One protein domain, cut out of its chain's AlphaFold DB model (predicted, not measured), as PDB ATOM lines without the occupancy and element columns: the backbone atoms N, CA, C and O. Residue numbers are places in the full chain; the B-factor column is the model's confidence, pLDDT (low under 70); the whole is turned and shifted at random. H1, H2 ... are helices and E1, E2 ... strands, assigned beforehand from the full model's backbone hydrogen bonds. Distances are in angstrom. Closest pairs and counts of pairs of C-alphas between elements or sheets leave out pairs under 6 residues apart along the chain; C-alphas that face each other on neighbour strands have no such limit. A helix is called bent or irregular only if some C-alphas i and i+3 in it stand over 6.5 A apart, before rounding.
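This is residues 13 to 74 of the 74 residues of the protein "Predicted protein" of Micromonas pusilla (strain CCMP1545) (UniProt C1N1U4). A flat, drawn-out chain has a hairpin of two strands, E1 and E2, at one end and a long helix, H2, at the other, with loops, short helix H1 and strand E3 between. The 62 printed residues, with named elements in the order E1, E2, H1, E3, H2, are mixed in class; the sheet E1 - E2 is antiparallel. The whole is only just extended, close to loose: radius of gyration of the C-alphas 16.0 A, spans 48 by 33 by 8 A.

E1, residues 25 to 30, starts at C-alpha 25 (195.816, 183.058, 192.741) and measures 15.6 A; E2, 33 to 38, 16.7 A; H1, 39 to 42, 5.5 A; E3, 48 to 51, 9.9 A. H2, 54 to 73, measures 29.4 A, ends at C-alpha 73 (162.268, 171.572, 180.161) and is irregular, C-alphas 55 and 58 being 7.2 A apart.

Residues 13 to 14 pair parallel with 50 to 51 of E3. E1 and E2 form a hairpin, N 28 and O 35 within hydrogen-bond range at 2.9 A. E1 and H2 are apart. H2 has 14 of 16 O i to N i+4 pairs within range; H1 is too short for one.

The farthest C-alphas, Gly 32 and Ala 73, are 48.7 A apart. The printed part has no cut; residue 74 alone has pLDDT under 70.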
ATOM      1  N   VAL A  13     179.045 183.735 193.539       93.31
ATOM      2  CA  VAL A  13     180.273 184.259 194.124       93.31
ATOM      3  C   VAL A  13     180.080 185.750 194.358       93.31
ATOM      4  O   VAL A  13     180.032 186.533 193.411       93.31
ATOM      5  N   LEU A  14     179.936 186.137 195.622       92.94
ATOM      6  CA  LEU A  14     179.910 187.544 196.008       92.94
ATOM      7  C   LEU A  14     181.337 188.081 195.944       92.94
ATOM      8  O   LEU A  14     182.208 187.624 196.683       92.94
ATOM      9  N   ASP A  15     181.566 189.016 195.032       93.56
ATOM     10  CA  ASP A  15     182.889 189.544 194.738       93.56
ATOM     11  C   ASP A  15     183.032 190.960 195.295       93.56
ATOM     12  O   ASP A  15     182.196 191.823 195.046       93.56
ATOM     13  N   ASN A  16     184.097 191.218 196.052       91.12
ATOM     14  CA  ASN A  16     184.414 192.569 196.500       91.12
ATOM     15  C   ASN A  16     185.438 193.168 195.529       91.12
ATOM     16  O   ASN A  16     186.558 192.669 195.492       91.12
ATOM     17  N   PRO A  17     185.139 194.267 194.813       88.12
ATOM     18  CA  PRO A  17     186.087 194.866 193.873       88.12
ATOM     19  C   PRO A  17     187.431 195.276 194.496       88.12
ATOM     20  O   PRO A  17     188.430 195.349 193.792       88.12
ATOM     21  N   GLN A  18     187.473 195.546 195.807       91.38
ATOM     22  CA  GLN A  18     188.712 195.881 196.528       91.38
ATOM     23  C   GLN A  18     189.576 194.652 196.853       91.38
ATOM     24  O   GLN A  18     190.752 194.786 197.177       91.38
ATOM     25  N   SER A  19     188.990 193.457 196.817       90.62
ATOM     26  CA  SER A  19     189.644 192.182 197.112       90.62
ATOM     27  C   SER A  19     189.003 191.105 196.242       90.62
ATOM     28  O   SER A  19     188.309 190.216 196.749       90.62
ATOM     29  N   SER A  20     189.174 191.244 194.927       93.75
ATOM     30  CA  SER A  20     188.403 190.468 193.964       93.75
ATOM     31  C   SER A  20     188.887 189.024 193.872       93.75
ATOM     32  O   SER A  20     190.085 188.743 193.819       93.75
ATOM     33  N   VAL A  21     187.947 188.087 193.760       93.56
ATOM     34  CA  VAL A  21     188.243 186.683 193.443       93.56
ATOM     35  C   VAL A  21     188.879 186.535 192.052       93.56
ATOM     36  O   VAL A  21     189.577 185.553 191.797       93.56
ATOM     37  N   LEU A  22     188.677 187.514 191.160       92.62
ATOM     38  CA  LEU A  22     189.300 187.565 189.833       92.62
ATOM     39  C   LEU A  22     190.826 187.707 189.910       92.62
ATOM     40  O   LEU A  22     191.531 187.238 189.009       92.62
ATOM     41  N   ASP A  23     191.312 188.326 190.987       93.81
ATOM     42  CA  ASP A  23     192.733 188.552 191.252       93.81
ATOM     43  C   ASP A  23     193.344 187.442 192.122       93.81
ATOM     44  O   ASP A  23     194.565 187.363 192.278       93.81
ATOM     45  N   MET A  24     192.513 186.552 192.676       94.12
ATOM     46  CA  MET A  24     192.968 185.476 193.548       94.12
ATOM     47  C   MET A  24     193.776 184.434 192.769       94.12
ATOM     48  O   MET A  24     193.343 183.921 191.732       94.12
ATOM     49  N   GLN A  25     194.943 184.080 193.309       94.56
ATOM     50  CA  GLN A  25     195.816 183.058 192.741       94.56
ATOM     51  C   GLN A  25     195.788 181.771 193.563       94.56
ATOM     52  O   GLN A  25     195.849 181.791 194.792       94.56
ATOM     53  N   SER A  26     195.752 180.649 192.856       92.94
ATOM     54  CA  SER A  26     196.035 179.323 193.390       92.94
ATOM     55  C   SER A  26     197.502 178.990 193.142       92.94
ATOM     56  O   SER A  26     198.030 179.242 192.057       92.94
ATOM     57  N   VAL A  27     198.152 178.384 194.133       94.00
ATOM     58  CA  VAL A  27     199.522 177.881 194.004       94.00
ATOM     59  C   VAL A  27     199.489 176.363 194.018       94.00
ATOM     60  O   VAL A  27     198.956 175.748 194.940       94.00
ATOM     61  N   SER A  28     200.085 175.757 192.999       92.00
ATOM     62  CA  SER A  28     200.356 174.322 192.940       92.00
ATOM     63  C   SER A  28     201.857 174.092 192.805       92.00
ATOM     64  O   SER A  28     202.587 174.991 192.395       92.00
ATOM     65  N   PHE A  29     202.342 172.904 193.158       94.31
ATOM     66  CA  PHE A  29     203.754 172.564 193.004       94.31
ATOM     67  C   PHE A  29     203.902 171.440 191.987       94.31
ATOM     68  O   PHE A  29     203.442 170.323 192.216       94.31
ATOM     69  N   ALA A  30     204.576 171.730 190.876       91.12
ATOM     70  CA  ALA A  30     204.946 170.744 189.868       91.12
ATOM     71  C   ALA A  30     206.463 170.542 189.920       91.12
ATOM     72  O   ALA A  30     207.234 171.482 189.719       91.12
ATOM     73  N   SER A  31     206.905 169.322 190.241       92.31
ATOM     74  CA  SER A  31     208.334 168.974 190.339       92.31
ATOM     75  C   SER A  31     209.138 169.912 191.259       92.31
ATOM     76  O   SER A  31     210.264 170.292 190.946       92.31
ATOM     77  N   GLY A  32     208.543 170.322 192.385       92.81
ATOM     78  CA  GLY A  32     209.171 171.212 193.370       92.81
ATOM     79  C   GLY A  32     209.190 172.698 192.993       92.81
ATOM     80  O   GLY A  32     209.691 173.504 193.773       92.81
ATOM     81  N   LYS A  33     208.632 173.085 191.838       94.94
ATOM     82  CA  LYS A  33     208.492 174.489 191.429       94.94
ATOM     83  C   LYS A  33     207.054 174.973 191.638       94.94
ATOM     84  O   LYS A  33     206.130 174.235 191.287       94.94
ATOM     85  N   PRO A  34     206.851 176.184 192.187       95.31
ATOM     86  CA  PRO A  34     205.522 176.761 192.306       95.31
ATOM     87  C   PRO A  34     204.993 177.170 190.926       95.31
ATOM     88  O   PRO A  34     205.683 177.839 190.155       95.31
ATOM     89  N   THR A  35     203.754 176.793 190.649       94.56
ATOM     90  CA  THR A  35     202.971 177.213 189.490       94.56
ATOM     91  C   THR A  35     201.769 177.992 189.998       94.56
ATOM     92  O   THR A  35     200.984 177.481 190.800       94.56
ATOM     93  N   PHE A  36     201.634 179.223 189.519       93.56
ATOM     94  CA  PHE A  36     200.547 180.126 189.866       93.56
ATOM     95  C   PHE A  36     199.480 180.084 188.775       93.56
ATOM     96  O   PHE A  36     199.794 180.224 187.592       93.56
ATOM     97  N   THR A  37     198.225 179.905 189.165       94.31
ATOM     98  CA  THR A  37     197.065 179.954 188.263       94.31
ATOM     99  C   THR A  37     196.002 180.855 188.866       94.31
ATOM    100  O   THR A  37     195.971 181.035 190.087       94.31
ATOM    101  N   LYS A  38     195.098 181.416 188.056       94.31
ATOM    102  CA  LYS A  38     193.943 182.096 188.649       94.31
ATOM    103  C   LYS A  38     193.091 181.066 189.370       94.31
ATOM    104  O   LYS A  38     192.937 179.937 188.903       94.31
ATOM    105  N   TYR A  39     192.526 181.452 190.505       93.38
ATOM    106  CA  TYR A  39     191.674 180.553 191.269       93.38
ATOM    107  C   TYR A  39     190.492 180.045 190.437       93.38
ATOM    108  O   TYR A  39     190.202 178.847 190.445       93.38
ATOM    109  N   LEU A  40     189.866 180.942 189.668       93.31
ATOM    110  CA  LEU A  40     188.702 180.627 188.841       93.31
ATOM    111  C   LEU A  40     188.989 179.598 187.741       93.31
ATOM    112  O   LEU A  40     188.099 178.817 187.418       93.31
ATOM    113  N   ASP A  41     190.227 179.522 187.239       91.75
ATOM    114  CA  ASP A  41     190.633 178.512 186.246       91.75
ATOM    115  C   ASP A  41     190.569 177.090 186.826       91.75
ATOM    116  O   ASP A  41     190.417 176.106 186.106       91.75
ATOM    117  N   THR A  42     190.684 176.985 188.150       90.31
ATOM    118  CA  THR A  42     190.666 175.728 188.907       90.31
ATOM    119  C   THR A  42     189.388 175.545 189.725       90.31
ATOM    120  O   THR A  42     189.311 174.629 190.548       90.31
ATOM    121  N   PHE A  43     188.386 176.414 189.544       91.94
ATOM    122  CA  PHE A  43     187.174 176.381 190.351       91.94
ATOM    123  C   PHE A  43     186.397 175.077 190.095       91.94
ATOM    124  O   PHE A  43     186.066 174.769 188.950       91.94
ATOM    125  N   PRO A  44     186.088 174.280 191.134       89.50
ATOM    126  CA  PRO A  44     185.667 172.889 190.958       89.50
ATOM    127  C   PRO A  44     184.193 172.723 190.552       89.50
ATOM    128  O   PRO A  44     183.697 171.594 190.499       89.50
ATOM    129  N   PHE A  45     183.482 173.822 190.279       89.31
ATOM    130  CA  PHE A  45     182.060 173.813 189.954       89.31
ATOM    131  C   PHE A  45     181.789 174.495 188.609       89.31
ATOM    132  O   PHE A  45     182.220 175.627 188.404       89.31
ATOM    133  N   PRO A  46     181.041 173.843 187.703       84.81
ATOM    134  CA  PRO A  46     180.847 174.334 186.339       84.81
ATOM    135  C   PRO A  46     179.829 175.476 186.228       84.81
ATOM    136  O   PRO A  46     179.859 176.224 185.259       84.81
ATOM    137  N   PHE A  47     178.922 175.610 187.201       87.31
ATOM    138  CA  PHE A  47     177.876 176.630 187.195       87.31
ATOM    139  C   PHE A  47     178.146 177.641 188.298       87.31
ATOM    140  O   PHE A  47     177.927 177.361 189.481       87.31
ATOM    141  N   TYR A  48     178.624 178.819 187.914       91.25
ATOM    142  CA  TYR A  48     178.808 179.929 188.833       91.25
ATOM    143  C   TYR A  48     178.578 181.276 188.152       91.25
ATOM    144  O   TYR A  48     178.668 181.397 186.933       91.25
ATOM    145  N   THR A  49     178.297 182.291 188.960       91.44
ATOM    146  CA  THR A  49     178.243 183.692 188.537       91.44
ATOM    147  C   THR A  49     178.933 184.563 189.577       91.44
ATOM    148  O   THR A  49     178.851 184.275 190.771       91.44
ATOM    149  N   LEU A  50     179.593 185.633 189.137       93.50
ATOM    150  CA  LEU A  50     180.144 186.649 190.031       93.50
ATOM    151  C   LEU A  50     179.146 187.794 190.199       93.50
ATOM    152  O   LEU A  50     178.548 188.257 189.227       93.50
ATOM    153  N   VAL A  51     178.987 188.264 191.430       94.94
ATOM    154  CA  VAL A  51     178.114 189.386 191.780       94.94
ATOM    155  C   VAL A  51     178.914 190.378 192.612       94.94
ATOM    156  O   VAL A  51     179.190 190.131 193.782       94.94
ATOM    157  N   GLN A  52     179.280 191.499 191.992       93.69
ATOM    158  CA  GLN A  52     179.989 192.598 192.659       93.69
ATOM    159  C   GLN A  52     179.051 193.591 193.346       93.69
ATOM    160  O   GLN A  52     179.402 194.205 194.349       93.69
ATOM    161  N   ASP A  53     177.844 193.743 192.802       92.69
ATOM    162  CA  ASP A  53     176.805 194.595 193.364       92.69
ATOM    163  C   ASP A  53     175.710 193.723 193.974       92.69
ATOM    164  O   ASP A  53     174.937 193.072 193.266       92.69
ATOM    165  N   ILE A  54     175.630 193.729 195.303       90.25
ATOM    166  CA  ILE A  54     174.633 192.952 196.039       90.25
ATOM    167  C   ILE A  54     173.198 193.409 195.744       90.25
ATOM    168  O   ILE A  54     172.275 192.601 195.838       90.25
ATOM    169  N   GLY A  55     173.000 194.655 195.299       94.06
ATOM    170  CA  GLY A  55     171.705 195.154 194.836       94.06
ATOM    171  C   GLY A  55     171.184 194.404 193.606       94.06
ATOM    172  O   GLY A  55     169.973 194.314 193.405       94.06
ATOM    173  N   ARG A  56     172.074 193.785 192.817       93.25
ATOM    174  CA  ARG A  56     171.709 192.961 191.653       93.25
ATOM    175  C   ARG A  56     171.399 191.511 192.006       93.25
ATOM    176  O   ARG A  56     170.822 190.809 191.173       93.25
ATOM    177  N   LEU A  57     171.731 191.057 193.212       93.25
ATOM    178  CA  LEU A  57     171.561 189.663 193.622       93.25
ATOM    179  C   LEU A  57     170.133 189.118 193.387       93.25
ATOM    180  O   LEU A  57     170.027 188.025 192.828       93.25
ATOM    181  N   PRO A  58     169.036 189.847 193.697       94.56
ATOM    182  CA  PRO A  58     167.681 189.351 193.435       94.56
ATOM    183  C   PRO A  58     167.408 189.089 191.946       94.56
ATOM    184  O   PRO A  58     166.784 188.086 191.593       94.56
ATOM    185  N   SER A  59     167.907 189.965 191.065       95.12
ATOM    186  CA  SER A  59     167.769 189.794 189.612       95.12
ATOM    187  C   SER A  59     168.579 188.602 189.103       95.12
ATOM    188  O   SER A  59     168.042 187.759 188.395       95.12
ATOM    189  N   VAL A  60     169.823 188.452 189.572       93.50
ATOM    190  CA  VAL A  60     170.705 187.336 189.201       93.50
ATOM    191  C   VAL A  60     170.102 185.991 189.605       93.50
ATOM    192  O   VAL A  60     170.122 185.046 188.823       93.50
ATOM    193  N   ILE A  61     169.515 185.895 190.802       92.50
ATOM    194  CA  ILE A  61     168.818 184.676 191.240       92.50
ATOM    195  C   ILE A  61     167.607 184.391 190.344       92.50
ATOM    196  O   ILE A  61     167.383 183.241 189.969       92.50
ATOM    197  N   SER A  62     166.841 185.422 189.982       94.62
ATOM    198  CA  SER A  62     165.672 185.276 189.105       94.62
ATOM    199  C   SER A  62     166.062 184.740 187.723       94.62
ATOM    200  O   SER A  62     165.398 183.840 187.203       94.62
ATOM    201  N   ASP A  63     167.163 185.238 187.163       92.06
ATOM    202  CA  ASP A  63     167.692 184.791 185.873       92.06
ATOM    203  C   ASP A  63     168.231 183.356 185.948       92.06
ATOM    204  O   ASP A  63     167.907 182.533 185.090       92.06
ATOM    205  N   LEU A  64     168.968 183.012 187.012       89.62
ATOM    206  CA  LEU A  64     169.456 181.646 187.244       89.62
ATOM    207  C   LEU A  64     168.307 180.636 187.362       89.62
ATOM    208  O   LEU A  64     168.386 179.541 186.806       89.62
ATOM    209  N   LEU A  65     167.229 180.998 188.065       89.75
ATOM    210  CA  LEU A  65     166.039 180.154 188.177       89.75
ATOM    211  C   LEU A  65     165.361 179.955 186.820       89.75
ATOM    212  O   LEU A  65     164.971 178.833 186.503       89.75
ATOM    213  N   ARG A  66     165.248 181.009 186.004       91.25
ATOM    214  CA  ARG A  66     164.690 180.897 184.648       91.25
ATOM    215  C   ARG A  66     165.541 179.986 183.771       91.25
ATOM    216  O   ARG A  66     165.005 179.054 183.180       91.25
ATOM    217  N   GLN A  67     166.852 180.208 183.754       87.38
ATOM    218  CA  GLN A  67     167.795 179.388 182.999       87.38
ATOM    219  C   GLN A  67     167.711 177.916 183.421       87.38
ATOM    220  O   GLN A  67     167.727 177.024 182.575       87.38
ATOM    221  N   TRP A  68     167.576 177.641 184.722       85.00
ATOM    222  CA  TRP A  68     167.383 176.276 185.204       85.00
ATOM    223  C   TRP A  68     166.087 175.646 184.682       85.00
ATOM    224  O   TRP A  68     166.125 174.504 184.228       85.00
ATOM    225  N   MET A  69     164.966 176.373 184.711       87.12
ATOM    226  CA  MET A  69     163.687 175.867 184.196       87.12
ATOM    227  C   MET A  69     163.746 175.579 182.694       87.12
ATOM    228  O   MET A  69     163.211 174.566 182.253       87.12
ATOM    229  N   GLU A  70     164.424 176.425 181.919       86.88
ATOM    230  CA  GLU A  70     164.631 176.211 180.481       86.88
ATOM    231  C   GLU A  70     165.473 174.957 180.208       86.88
ATOM    232  O   GLU A  70     165.102 174.141 179.369       86.88
ATOM    233  N   ILE A  71     166.562 174.760 180.959       81.44
ATOM    234  CA  ILE A  71     167.407 173.559 180.855       81.44
ATOM    235  C   ILE A  71     166.644 172.302 181.294       81.44
ATOM    236  O   ILE A  71     166.842 171.241 180.717       81.44
ATOM    237  N   ALA A  72     165.798 172.400 182.322       78.25
ATOM    238  CA  ALA A  72     165.027 171.270 182.839       78.25
ATOM    239  C   ALA A  72     163.838 170.881 181.943       78.25
ATOM    240  O   ALA A  72     163.354 169.753 182.042       78.25
ATOM    241  N   ALA A  73     163.346 171.808 181.117       72.12
ATOM    242  CA  ALA A  73     162.268 171.572 180.161       72.12
ATOM    243  C   ALA A  73     162.754 170.997 178.815       72.12
ATOM    244  O   ALA A  73     161.920 170.555 178.022       72.12
ATOM    245  N   ALA A  74     164.067 171.030 178.561       58.59
ATOM    246  CA  ALA A  74     164.728 170.461 177.386       58.59
ATOM    247  C   ALA A  74     165.112 168.987 177.601       58.59
ATOM    248  O   ALA A  74     165.026 168.221 176.615       58.59
TER     249      ALA A  74